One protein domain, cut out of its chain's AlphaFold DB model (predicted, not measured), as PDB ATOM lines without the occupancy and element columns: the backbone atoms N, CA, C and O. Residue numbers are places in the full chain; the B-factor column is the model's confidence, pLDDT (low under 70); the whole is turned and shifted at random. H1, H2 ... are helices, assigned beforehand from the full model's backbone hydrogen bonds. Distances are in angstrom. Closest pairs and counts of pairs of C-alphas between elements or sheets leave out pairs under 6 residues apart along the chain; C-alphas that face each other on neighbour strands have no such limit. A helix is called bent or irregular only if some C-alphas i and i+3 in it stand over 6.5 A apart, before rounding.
ATOM      1  N   LYS A   2      45.173 -12.199 123.752       86.25
ATOM      2  CA  LYS A   2      46.221 -11.433 123.046       86.25
ATOM      3  C   LYS A   2      47.227 -12.427 122.438       86.25
ATOM      4  O   LYS A   2      47.427 -13.512 122.979       86.25
ATOM      5  N   LYS A   3      47.872 -12.082 121.314       89.50
ATOM      6  CA  LYS A   3      48.844 -12.977 120.638       89.50
ATOM      7  C   LYS A   3      49.975 -13.445 121.565       89.50
ATOM      8  O   LYS A   3      50.401 -14.591 121.467       89.50
ATOM      9  N   ILE A   4      50.415 -12.575 122.469       93.62
ATOM     10  CA  ILE A   4      51.433 -12.880 123.478       93.62
ATOM     11  C   ILE A   4      50.942 -13.883 124.538       93.62
ATOM     12  O   ILE A   4      51.706 -14.744 124.949       93.62
ATOM     13  N   ASP A   5      49.658 -13.867 124.910       94.94
ATOM     14  CA  ASP A   5      49.104 -14.861 125.843       94.94
ATOM     15  C   ASP A   5      49.036 -16.238 125.175       94.94
ATOM     16  O   ASP A   5      49.407 -17.247 125.768       94.94
ATOM     17  N   LYS A   6      48.637 -16.271 123.892       94.69
ATOM     18  CA  LYS A   6      48.689 -17.496 123.083       94.69
ATOM     19  C   LYS A   6      50.108 -18.068 123.047       94.69
ATOM     20  O   LYS A   6      50.267 -19.270 123.204       94.69
ATOM     21  N   MET A   7      51.113 -17.209 122.869       95.56
ATOM     22  CA  MET A   7      52.520 -17.610 122.825       95.56
ATOM     23  C   MET A   7      52.952 -18.332 124.104       95.56
ATOM     24  O   MET A   7      53.543 -19.398 124.014       95.56
ATOM     25  N   PHE A   8      52.633 -17.800 125.288       97.19
ATOM     26  CA  PHE A   8      52.988 -18.454 126.558       97.19
ATOM     27  C   PHE A   8      52.163 -19.706 126.859       97.19
ATOM     28  O   PHE A   8      52.590 -20.538 127.655       97.19
ATOM     29  N   ASN A   9      50.993 -19.861 126.239       95.62
ATOM     30  CA  ASN A   9      50.251 -21.119 126.290       95.62
ATOM     31  C   ASN A   9      50.866 -22.180 125.366       95.62
ATOM     32  O   ASN A   9      50.919 -23.346 125.740       95.62
ATOM     33  N   GLU A  10      51.346 -21.783 124.184       94.81
ATOM     34  CA  GLU A  10      52.021 -22.664 123.219       94.81
ATOM     35  C   GLU A  10      53.433 -23.061 123.691       94.81
ATOM     36  O   GLU A  10      53.857 -24.202 123.524       94.81
ATOM     37  N   PHE A  11      54.139 -22.132 124.338       96.06
ATOM     38  CA  PHE A  11      55.508 -22.283 124.827       96.06
ATOM     39  C   PHE A  11      55.558 -22.070 126.344       96.06
ATOM     40  O   PHE A  11      56.049 -21.052 126.841       96.06
ATOM     41  N   SER A  12      55.006 -23.031 127.085       97.06
ATOM     42  CA  SER A  12      54.777 -22.931 128.532       97.06
ATOM     43  C   SER A  12      56.033 -22.684 129.363       97.06
ATOM     44  O   SER A  12      55.956 -22.012 130.389       97.06
ATOM     45  N   GLU A  13      57.193 -23.181 128.939       97.19
ATOM     46  CA  GLU A  13      58.450 -23.011 129.675       97.19
ATOM     47  C   GLU A  13      58.973 -21.579 129.590       97.19
ATOM     48  O   GLU A  13      59.653 -21.105 130.499       97.19
ATOM     49  N   LEU A  14      58.592 -20.834 128.548       97.00
ATOM     50  CA  LEU A  14      58.935 -19.417 128.442       97.00
ATOM     51  C   LEU A  14      58.236 -18.567 129.511       97.00
ATOM     52  O   LEU A  14      58.626 -17.416 129.710       97.00
ATOM     53  N   LYS A  15      57.268 -19.114 130.265       97.00
ATOM     54  CA  LYS A  15      56.670 -18.420 131.418       97.00
ATOM     55  C   LYS A  15      57.700 -18.010 132.472       97.00
ATOM     56  O   LYS A  15      57.514 -16.997 133.140       97.00
ATOM     57  N   LEU A  16      58.836 -18.710 132.544       96.44
ATOM     58  CA  LEU A  16      59.976 -18.348 133.398       96.44
ATOM     59  C   LEU A  16      60.514 -16.929 133.131       96.44
ATOM     60  O   LEU A  16      61.139 -16.327 134.002       96.44
ATOM     61  N   ILE A  17      60.266 -16.385 131.938       96.81
ATOM     62  CA  ILE A  17      60.680 -15.039 131.528       96.81
ATOM     63  C   ILE A  17      59.499 -14.142 131.140       96.81
ATOM     64  O   ILE A  17      59.718 -13.078 130.567       96.81
ATOM     65  N   GLU A  18      58.260 -14.531 131.457       97.25
ATOM     66  CA  GLU A  18      57.048 -13.880 130.944       97.25
ATOM     67  C   GLU A  18      56.976 -12.387 131.260       97.25
ATOM     68  O   GLU A  18      56.765 -11.581 130.353       97.25
ATOM     69  N   VAL A  19      57.186 -12.013 132.523       97.31
ATOM     70  CA  VAL A  19      57.093 -10.614 132.966       97.31
ATOM     71  C   VAL A  19      58.088  -9.738 132.205       97.31
ATOM     72  O   VAL A  19      57.712  -8.721 131.629       97.31
ATOM     73  N   TRP A  20      59.353 -10.163 132.143       97.12
ATOM     74  CA  TRP A  20      60.388  -9.433 131.412       97.12
ATOM     75  C   TRP A  20      60.080  -9.364 129.914       97.12
ATOM     76  O   TRP A  20      60.148  -8.292 129.323       97.12
ATOM     77  N   PHE A  21      59.698 -10.488 129.308       96.88
ATOM     78  CA  PHE A  21      59.409 -10.558 127.882       96.88
ATOM     79  C   PHE A  21      58.279  -9.589 127.516       96.88
ATOM     80  O   PHE A  21      58.417  -8.829 126.562       96.88
ATOM     81  N   ARG A  22      57.180  -9.565 128.285       96.81
ATOM     82  CA  ARG A  22      56.063  -8.627 128.075       96.81
ATOM     83  C   ARG A  22      56.533  -7.176 128.143       96.81
ATOM     84  O   ARG A  22      56.255  -6.422 127.212       96.81
ATOM     85  N   ASN A  23      57.313  -6.833 129.167       96.31
ATOM     86  CA  ASN A  23      57.870  -5.491 129.326       96.31
ATOM     87  C   ASN A  23      58.748  -5.090 128.129       96.31
ATOM     88  O   ASN A  23      58.624  -3.977 127.624       96.31
ATOM     89  N   GLU A  24      59.584  -5.997 127.618       96.12
ATOM     90  CA  GLU A  24      60.416  -5.735 126.436       96.12
ATOM     91  C   GLU A  24      59.596  -5.524 125.159       96.12
ATOM     92  O   GLU A  24      59.938  -4.677 124.330       96.12
ATOM     93  N   ILE A  25      58.503  -6.272 124.980       94.94
ATOM     94  CA  ILE A  25      57.614  -6.095 123.825       94.94
ATOM     95  C   ILE A  25      56.869  -4.757 123.897       94.94
ATOM     96  O   ILE A  25      56.723  -4.088 122.872       94.94
ATOM     97  N   GLU A  26      56.408  -4.359 125.082       94.12
ATOM     98  CA  GLU A  26      55.672  -3.106 125.297       94.12
ATOM     99  C   GLU A  26      56.584  -1.873 125.238       94.12
ATOM    100  O   GLU A  26      56.164  -0.801 124.786       94.12
ATOM    101  N   ASN A  27      57.855  -2.026 125.612       93.62
ATOM    102  CA  ASN A  27      58.842  -0.959 125.554       93.62
ATOM    103  C   ASN A  27      59.203  -0.602 124.101       93.62
ATOM    104  O   ASN A  27      60.024  -1.255 123.450       93.62
ATOM    105  N   LYS A  28      58.638   0.498 123.589       88.75
ATOM    106  CA  LYS A  28      58.860   0.970 122.212       88.75
ATOM    107  C   LYS A  28      60.320   1.315 121.901       88.75
ATOM    108  O   LYS A  28      60.735   1.080 120.769       88.75
ATOM    109  N   SER A  29      61.096   1.816 122.867       89.06
ATOM    110  CA  SER A  29      62.491   2.235 122.649       89.06
ATOM    111  C   SER A  29      63.500   1.086 122.733       89.06
ATOM    112  O   SER A  29      64.615   1.222 122.230       89.06
ATOM    113  N   SER A  30      63.117  -0.060 123.309       89.69
ATOM    114  CA  SER A  30      64.001  -1.227 123.397       89.69
ATOM    115  C   SER A  30      64.399  -1.752 122.012       89.69
ATOM    116  O   SER A  30      63.561  -1.903 121.112       89.69
ATOM    117  N   LYS A  31      65.686  -2.087 121.871       91.50
ATOM    118  CA  LYS A  31      66.285  -2.762 120.707       91.50
ATOM    119  C   LYS A  31      66.622  -4.230 120.993       91.50
ATOM    120  O   LYS A  31      67.384  -4.838 120.245       91.50
ATOM    121  N   HIS A  32      66.082  -4.805 122.071       94.31
ATOM    122  CA  HIS A  32      66.420  -6.165 122.476       94.31
ATOM    123  C   HIS A  32      66.082  -7.183 121.365       94.31
ATOM    124  O   HIS A  32      64.966  -7.146 120.828       94.31
ATOM    125  N   PRO A  33      66.981  -8.133 121.023       92.62
ATOM    126  CA  PRO A  33      66.755  -9.085 119.930       92.62
ATOM    127  C   PRO A  33      65.464  -9.905 120.059       92.62
ATOM    128  O   PRO A  33      64.846 -10.246 119.050       92.62
ATOM    129  N   ILE A  34      65.006 -10.164 121.290       93.81
ATOM    130  CA  ILE A  34      63.746 -10.873 121.568       93.81
ATOM    131  C   ILE A  34      62.526 -10.224 120.900       93.81
ATOM    132  O   ILE A  34      61.596 -10.924 120.504       93.81
ATOM    133  N   LYS A  35      62.542  -8.900 120.688       93.19
ATOM    134  CA  LYS A  35      61.464  -8.194 119.983       93.19
ATOM    135  C   LYS A  35      61.372  -8.622 118.527       93.19
ATOM    136  O   LYS A  35      60.268  -8.759 118.010       93.19
ATOM    137  N   ASN A  36      62.506  -8.873 117.874       89.38
ATOM    138  CA  ASN A  36      62.529  -9.370 116.499       89.38
ATOM    139  C   ASN A  36      62.020 -10.811 116.431       89.38
ATOM    140  O   ASN A  36      61.246 -11.138 115.533       89.38
ATOM    141  N   VAL A  37      62.379 -11.640 117.419       91.00
ATOM    142  CA  VAL A  37      61.847 -13.005 117.568       91.00
ATOM    143  C   VAL A  37      60.325 -12.976 117.715       91.00
ATOM    144  O   VAL A  37      59.611 -13.616 116.941       91.00
ATOM    145  N   TYR A  38      59.813 -12.170 118.652       93.50
ATOM    146  CA  TYR A  38      58.376 -12.016 118.864       93.50
ATOM    147  C   TYR A  38      57.672 -11.416 117.649       93.50
ATOM    148  O   TYR A  38      56.592 -11.878 117.287       93.50
ATOM    149  N   ARG A  39      58.272 -10.420 116.985       90.19
ATOM    150  CA  ARG A  39      57.729  -9.847 115.752       90.19
ATOM    151  C   ARG A  39      57.543 -10.951 114.725       90.19
ATOM    152  O   ARG A  39      56.419 -11.093 114.261       90.19
ATOM    153  N   GLY A  40      58.573 -11.764 114.475       87.31
ATOM    154  CA  GLY A  40      58.511 -12.938 113.602       87.31
ATOM    155  C   GLY A  40      57.348 -13.872 113.942       87.31
ATOM    156  O   GLY A  40      56.535 -14.176 113.080       87.31
ATOM    157  N   TYR A  41      57.197 -14.239 115.218       89.12
ATOM    158  CA  TYR A  41      56.082 -15.071 115.691       89.12
ATOM    159  C   TYR A  41      54.707 -14.400 115.514       89.12
ATOM    160  O   TYR A  41      53.712 -15.046 115.189       89.12
ATOM    161  N   SER A  42      54.631 -13.090 115.740       88.00
ATOM    162  CA  SER A  42      53.379 -12.335 115.725       88.00
ATOM    163  C   SER A  42      52.853 -12.060 114.316       88.00
ATOM    164  O   SER A  42      51.690 -11.648 114.177       88.00
ATOM    165  N   ILE A  43      53.670 -12.256 113.277       84.06
ATOM    166  CA  ILE A  43      53.243 -12.046 111.898       84.06
ATOM    167  C   ILE A  43      52.124 -13.039 111.574       84.06
ATOM    168  O   ILE A  43      52.189 -14.232 111.856       84.06
ATOM    169  N   ARG A  44      51.036 -12.523 111.000       75.31
ATOM    170  CA  ARG A  44      49.933 -13.369 110.545       75.31
ATOM    171  C   ARG A  44      50.432 -14.209 109.368       75.31
ATOM    172  O   ARG A  44      50.934 -13.626 108.413       75.31
ATOM    173  N   LYS A  45      50.230 -15.532 109.428       73.62
ATOM    174  CA  LYS A  45      50.466 -16.461 108.310       73.62
ATOM    175  C   LYS A  45      49.860 -15.850 107.023       73.62
ATOM    176  O   LYS A  45      48.641 -15.645 106.994       73.62
ATOM    177  N   PRO A  46      50.670 -15.462 106.019       74.88
ATOM    178  CA  PRO A  46      50.164 -14.869 104.784       74.88
ATOM    179  C   PRO A  46      49.329 -15.871 103.989       74.88
ATOM    180  O   PRO A  46      49.573 -17.070 104.071       74.88
ATOM    181  N   LYS A  47      48.401 -15.384 103.155       73.31
ATOM    182  CA  LYS A  47      47.586 -16.248 102.279       73.31
ATOM    183  C   LYS A  47      48.433 -17.083 101.305       73.31
ATOM    184  O   LYS A  47      48.094 -18.225 101.047       73.31
ATOM    185  N   LYS A  48      49.556 -16.534 100.828       82.00
ATOM    186  CA  LYS A  48      50.433 -17.157  99.819       82.00
ATOM    187  C   LYS A  48      51.443 -18.162 100.366       82.00
ATOM    188  O   LYS A  48      52.279 -18.667  99.631       82.00
ATOM    189  N   ILE A  49      51.446 -18.425 101.667       82.75
ATOM    190  CA  ILE A  49      52.452 -19.333 102.220       82.75
ATOM    191  C   ILE A  49      52.175 -20.788 101.836       82.75
ATOM    192  O   ILE A  49      53.117 -21.554 101.692       82.75
ATOM    193  N   ASP A  50      50.905 -21.153 101.638       83.38
ATOM    194  CA  ASP A  50      50.539 -22.485 101.160       83.38
ATOM    195  C   ASP A  50      50.927 -22.636  99.675       83.38
ATOM    196  O   ASP A  50      51.450 -23.678  99.299       83.38
ATOM    197  N   GLU A  51      50.821 -21.563  98.874       87.62
ATOM    198  CA  GLU A  51      51.379 -21.492  97.507       87.62
ATOM    199  C   GLU A  51      52.908 -21.655  97.520       87.62
ATOM    200  O   GLU A  51      53.455 -22.449  96.765       87.62
ATOM    201  N   ALA A  52      53.617 -20.960  98.414       86.44
ATOM    202  CA  ALA A  52      55.067 -21.105  98.540       86.44
ATOM    203  C   ALA A  52      55.471 -22.529  98.971       86.44
ATOM    204  O   ALA A  52      56.484 -23.054  98.513       86.44
ATOM    205  N   ILE A  53      54.693 -23.173  99.850       84.81
ATOM    206  CA  ILE A  53      54.928 -24.571 100.246       84.81
ATOM    207  C   ILE A  53      54.727 -25.500  99.046       84.81
ATOM    208  O   ILE A  53      55.478 -26.464  98.902       84.81
ATOM    209  N   ASP A  54      53.740 -25.220  98.197       88.06
ATOM    210  CA  ASP A  54      53.500 -25.973  96.968       88.06
ATOM    211  C   ASP A  54      54.671 -25.834  95.984       88.06
ATOM    212  O   ASP A  54      55.207 -26.840  95.521       88.06
ATOM    213  N   VAL A  55      55.171 -24.608  95.782       88.69
ATOM    214  CA  VAL A  55      56.375 -24.335  94.976       88.69
ATOM    215  C   VAL A  55      57.579 -25.130  95.483       88.69
ATOM    216  O   VAL A  55      58.272 -25.752  94.684       88.69
ATOM    217  N   LEU A  56      57.809 -25.185  96.802       86.25
ATOM    218  CA  LEU A  56      58.905 -25.979  97.375       86.25
ATOM    219  C   LEU A  56      58.789 -27.484  97.117       86.25
ATOM    220  O   LEU A  56      59.807 -28.172  97.109       86.25
ATOM    221  N   LYS A  57      57.569 -28.009  96.977       85.94
ATOM    222  CA  LYS A  57      57.330 -29.442  96.770       85.94
ATOM    223  C   LYS A  57      57.351 -29.831  95.297       85.94
ATOM    224  O   LYS A  57      57.790 -30.934  94.985       85.94
ATOM    225  N   ASN A  58      56.863 -28.948  94.428       92.50
ATOM    226  CA  ASN A  58      56.500 -29.299  93.058       92.50
ATOM    227  C   ASN A  58      57.348 -28.597  91.989       92.50
ATOM    228  O   ASN A  58      57.416 -29.094  90.868       92.50
ATOM    229  N   SER A  59      57.982 -27.457  92.290       90.81
ATOM    230  CA  SER A  59      58.832 -26.772  91.310       90.81
ATOM    231  C   SER A  59      60.165 -27.498  91.152       90.81
ATOM    232  O   SER A  59      60.741 -27.952  92.137       90.81
ATOM    233  N   SER A  60      60.684 -27.577  89.928       91.94
ATOM    234  CA  SER A  60      62.063 -27.993  89.641       91.94
ATOM    235  C   SER A  60      63.023 -26.808  89.483       91.94
ATOM    236  O   SER A  60      64.227 -27.021  89.347       91.94
ATOM    237  N   ASP A  61      62.512 -25.573  89.462       94.88
ATOM    238  CA  ASP A  61      63.325 -24.371  89.299       94.88
ATOM    239  C   ASP A  61      64.000 -23.976  90.621       94.88
ATOM    240  O   ASP A  61      63.357 -23.816  91.662       94.88
ATOM    241  N   PHE A  62      65.322 -23.813  90.577       89.19
ATOM    242  CA  PHE A  62      66.130 -23.498  91.753       89.19
ATOM    243  C   PHE A  62      65.798 -22.125  92.354       89.19
ATOM    244  O   PHE A  62      65.773 -21.985  93.579       89.19
ATOM    245  N   TYR A  63      65.559 -21.108  91.524       90.44
ATOM    246  CA  TYR A  63      65.286 -19.754  91.997       90.44
ATOM    247  C   TYR A  63      63.898 -19.661  92.621       90.44
ATOM    248  O   TYR A  63      63.763 -19.062  93.689       90.44
ATOM    249  N   ASP A  64      62.893 -20.303  92.029       88.31
ATOM    250  CA  ASP A  64      61.551 -20.385  92.608       88.31
ATOM    251  C   ASP A  64      61.572 -21.095  93.963       88.31
ATOM    252  O   ASP A  64      61.013 -20.590  94.942       88.31
ATOM    253  N   GLN A  65      62.282 -22.226  94.060       86.19
ATOM    254  CA  GLN A  65      62.479 -22.915  95.335       86.19
ATOM    255  C   GLN A  65      63.202 -22.026  96.356       86.19
ATOM    256  O   GLN A  65      62.804 -21.971  97.522       86.19
ATOM    257  N   LEU A  66      64.247 -21.301  95.945       84.56
ATOM    258  CA  LEU A  66      64.996 -20.405  96.824       84.56
ATOM    259  C   LEU A  66      64.110 -19.275  97.364       84.56
ATOM    260  O   LEU A  66      64.088 -19.040  98.575       84.56
ATOM    261  N   TRP A  67      63.349 -18.602  96.501       86.12
ATOM    262  CA  TRP A  67      62.452 -17.515  96.899       86.12
ATOM    263  C   TRP A  67      61.316 -18.002  97.788       86.12
ATOM    264  O   TRP A  67      61.052 -17.391  98.828       86.12
ATOM    265  N   ALA A  68      60.680 -19.118  97.427       85.94
ATOM    266  CA  ALA A  68      59.652 -19.740  98.248       85.94
ATOM    267  C   ALA A  68      60.203 -20.114  99.631       85.94
ATOM    268  O   ALA A  68      59.569 -19.827 100.649       85.94
ATOM    269  N   ARG A  69      61.424 -20.663  99.693       84.50
ATOM    270  CA  ARG A  69      62.102 -20.982 100.954       84.50
ATOM    271  C   ARG A  69      62.353 -19.738 101.793       84.50
ATOM    272  O   ARG A  69      61.940 -19.704 102.947       84.50
ATOM    273  N   MET A  70      62.967 -18.704 101.217       83.25
ATOM    274  CA  MET A  70      63.232 -17.440 101.913       83.25
ATOM    275  C   MET A  70      61.946 -16.804 102.444       83.25
ATOM    276  O   MET A  70      61.919 -16.304 103.570       83.25
ATOM    277  N   TYR A  71      60.877 -16.848 101.645       84.00
ATOM    278  CA  TYR A  71      59.565 -16.359 102.036       84.00
ATOM    279  C   TYR A  71      59.046 -17.121 103.254       84.00
ATOM    280  O   TYR A  71      58.747 -16.505 104.273       84.00
ATOM    281  N   ILE A  72      58.978 -18.451 103.192       82.31
ATOM    282  CA  ILE A  72      58.448 -19.265 104.291       82.31
ATOM    283  C   ILE A  72      59.319 -19.118 105.545       82.31
ATOM    284  O   ILE A  72      58.785 -18.875 106.630       82.31
ATOM    285  N   ASP A  73      60.643 -19.193 105.413       81.31
ATOM    286  CA  ASP A  73      61.579 -19.079 106.532       81.31
ATOM    287  C   ASP A  73      61.411 -17.739 107.264       81.31
ATOM    288  O   ASP A  73      61.372 -17.717 108.495       81.31
ATOM    289  N   HIS A  74      61.187 -16.635 106.541       80.38
ATOM    290  CA  HIS A  74      60.915 -15.326 107.142       80.38
ATOM    291  C   HIS A  74      59.704 -15.334 108.093       80.38
ATOM    292  O   HIS A  74      59.747 -14.707 109.154       80.38
ATOM    293  N   TYR A  75      58.632 -16.052 107.743       79.06
ATOM    294  CA  TYR A  75      57.412 -16.113 108.557       79.06
ATOM    295  C   TYR A  75      57.464 -17.171 109.661       79.06
ATOM    296  O   TYR A  75      56.825 -17.000 110.699       79.06
ATOM    297  N   TYR A  76      58.209 -18.258 109.461       80.75
ATOM    298  CA  TYR A  76      58.279 -19.355 110.428       80.75
ATOM    299  C   TYR A  76      59.407 -19.209 111.448       80.75
ATOM    300  O   TYR A  76      59.309 -19.784 112.533       80.75
ATOM    301  N   TRP A  77      60.437 -18.410 111.157       84.56
ATOM    302  CA  TRP A  77      61.629 -18.294 111.999       84.56
ATOM    303  C   TRP A  77      61.322 -17.952 113.463       84.56
ATOM    304  O   TRP A  77      61.877 -18.572 114.367       84.56
ATOM    305  N   GLY A  78      60.409 -17.006 113.715       88.44
ATOM    306  CA  GLY A  78      60.059 -16.604 115.080       88.44
ATOM    307  C   GLY A  78      59.371 -17.718 115.872       88.44
ATOM    308  O   GLY A  78      59.718 -17.948 117.029       88.44
ATOM    309  N   ASN A  79      58.441 -18.448 115.247       88.88
ATOM    310  CA  ASN A  79      57.794 -19.603 115.876       88.88
ATOM    311  C   ASN A  79      58.820 -20.719 116.131       88.88
ATOM    312  O   ASN A  79      58.966 -21.170 117.266       88.88
ATOM    313  N   ALA A  80      59.603 -21.080 115.110       86.94
ATOM    314  CA  ALA A  80      60.628 -22.111 115.225       86.94
ATOM    315  C   ALA A  80      61.626 -21.808 116.353       86.94
ATOM    316  O   ALA A  80      61.919 -22.687 117.162       86.94
ATOM    317  N   LEU A  81      62.100 -20.561 116.464       88.88
ATOM    318  CA  LEU A  81      63.033 -20.163 117.516       88.88
ATOM    319  C   LEU A  81      62.393 -20.171 118.913       88.88
ATOM    320  O   LEU A  81      63.033 -20.633 119.852       88.88
ATOM    321  N   LEU A  82      61.149 -19.709 119.081       92.69
ATOM    322  CA  LEU A  82      60.471 -19.749 120.386       92.69
ATOM    323  C   LEU A  82      60.165 -21.179 120.837       92.69
ATOM    324  O   LEU A  82      60.459 -21.532 121.979       92.69
ATOM    325  N   GLY A  83      59.645 -22.019 119.939       91.56
ATOM    326  CA  GLY A  83      59.427 -23.438 120.221       91.56
ATOM    327  C   GLY A  83      60.728 -24.156 120.561       91.56
ATOM    328  O   GLY A  83      60.766 -25.040 121.417       91.56
ATOM    329  N   TYR A  84      61.826 -23.727 119.950       89.50
ATOM    330  CA  TYR A  84      63.147 -24.238 120.252       89.50
ATOM    331  C   TYR A  84      63.694 -23.763 121.609       89.50
ATOM    332  O   TYR A  84      64.147 -24.589 122.402       89.50
ATOM    333  N   LEU A  85      63.567 -22.475 121.941       93.12
ATOM    334  CA  LEU A  85      63.909 -21.946 123.268       93.12
ATOM    335  C   LEU A  85      63.097 -22.623 124.376       93.12
ATOM    336  O   LEU A  85      63.645 -22.946 125.425       93.12
ATOM    337  N   ASN A  86      61.819 -22.911 124.128       95.44
ATOM    338  CA  ASN A  86      60.969 -23.644 125.062       95.44
ATOM    339  C   ASN A  86      61.551 -25.024 125.408       95.44
ATOM    340  O   ASN A  86      61.606 -25.405 126.576       95.44
ATOM    341  N   LYS A  87      62.044 -25.758 124.403       93.19
ATOM    342  CA  LYS A  87      62.703 -27.057 124.606       93.19
ATOM    343  C   LYS A  87      64.014 -26.929 125.383       93.19
ATOM    344  O   LYS A  87      64.277 -27.736 126.271       93.19
ATOM    345  N   ILE A  88      64.816 -25.910 125.075       94.00
ATOM    346  CA  ILE A  88      66.044 -25.603 125.820       94.00
ATOM    347  C   ILE A  88      65.718 -25.347 127.297       94.00
ATOM    348  O   ILE A  88      66.347 -25.936 128.175       94.00
ATOM    349  N   PHE A  89      64.718 -24.506 127.575       96.25
ATOM    350  CA  PHE A  89      64.309 -24.165 128.938       96.25
ATOM    351  C   PHE A  89      63.842 -25.408 129.688       96.25
ATOM    352  O   PHE A  89      64.308 -25.653 130.798       96.25
ATOM    353  N   ASN A  90      63.009 -26.242 129.058       95.50
ATOM    354  CA  ASN A  90      62.557 -27.494 129.657       95.50
ATOM    355  C   ASN A  90      63.725 -28.380 130.120       95.50
ATOM    356  O   ASN A  90      63.673 -28.965 131.199       95.50
ATOM    357  N   ASN A  91      64.783 -28.460 129.308       95.00
ATOM    358  CA  ASN A  91      65.928 -29.324 129.578       95.00
ATOM    359  C   ASN A  91      66.894 -28.765 130.620       95.00
ATOM    360  O   ASN A  91      67.669 -29.540 131.174       95.00
ATOM    361  N   LEU A  92      66.903 -27.454 130.856       96.75
ATOM    362  CA  LEU A  92      67.896 -26.810 131.718       96.75
ATOM    363  C   LEU A  92      67.317 -26.227 133.007       96.75
ATOM    364  O   LEU A  92      68.086 -25.986 133.932       96.75
ATOM    365  N   LYS A  93      65.994 -26.032 133.107       95.69
ATOM    366  CA  LYS A  93      65.343 -25.300 134.212       95.69
ATOM    367  C   LYS A  93      65.655 -25.806 135.624       95.69
ATOM    368  O   LYS A  93      65.526 -25.039 136.571       95.69
ATOM    369  N   TYR A  94      66.062 -27.066 135.768       95.38
ATOM    370  CA  TYR A  94      66.396 -27.674 137.060       95.38
ATOM    371  C   TYR A  94      67.901 -27.737 137.351       95.38
ATOM    372  O   TYR A  94      68.290 -28.188 138.425       95.38
TER     373      TYR A  94
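Overview. This is residues 2 to 94 of the 312 residues of an uncharacterized protein of ANME-2 cluster archaeon (UniProt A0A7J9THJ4). Two lobes share one long, bent helix: H1, H2 and H3 gather round its second arm, H5b, while H4 folds back along its first arm, H5a, as a helical hairpin. The 93 printed residues hold five named helices, H1 to H5 in order, and no named strand; the class is all helix. The whole is loose, with a radius of gyration of the C-alphas of 15.8 A and spans of 46 by 33 by 21 A.

Arrangement. Start at H1, residues 3 to 10, which forms a hairpin with H2, residues 12 to 26; they touch, closest at C-alphas 8 and 15, 6.1 A, at a shallow tilt of 14 degrees, opposite ways. H2 is irregular, C-alphas 16 and 19 being 8.3 A apart. With residues 21 to 25 alone H2 touches H3, residues 33 to 42, about perpendicular at 77 degrees; closest are C-alphas 25 and 35, 5.8 A. H4, residues 49 to 58, is apart from H1, H2 and H3. By its hydrogen bonds H5, residues 62 to 92, was assigned as one helix, but it is bent: C-alphas 75 and 78 are 7.1 A apart, and arms H5a, 62 to 75, and H5b, 78 to 92, stand at 60 degrees, a steep tilt. H4 and H5a, a hairpin, touch closest at C-alphas 52 and 68, 4.8 A; their shallow tilt of 34 degrees is only just short of steep. H5b touches H3 closest at C-alphas 78 and 40, 4.2 A, and H2 at C-alphas 86 and 13, 5.3 A. Every O i to N i+4 pair is within hydrogen-bond range in H1, H3, H4 and H5b, against 7 of 11 in H2 and 9 of 10 in H5a.

Along the chain. Find C-alpha 3, where H1 begins, at (48.844, -12.977, 120.638). H2 measures 20.1 A from first to last C-alpha, H5a 20.3 A and H5b 21.0 A, ending at C-alpha 92, (67.896, -26.810, 131.718).

Size, cuts and confidence. The C-alphas farthest apart, Asp 61 and Tyr 94, are 48.0 A apart. The printed part has no cut, no link is long, and no printed residue is under 70 in pLDDT.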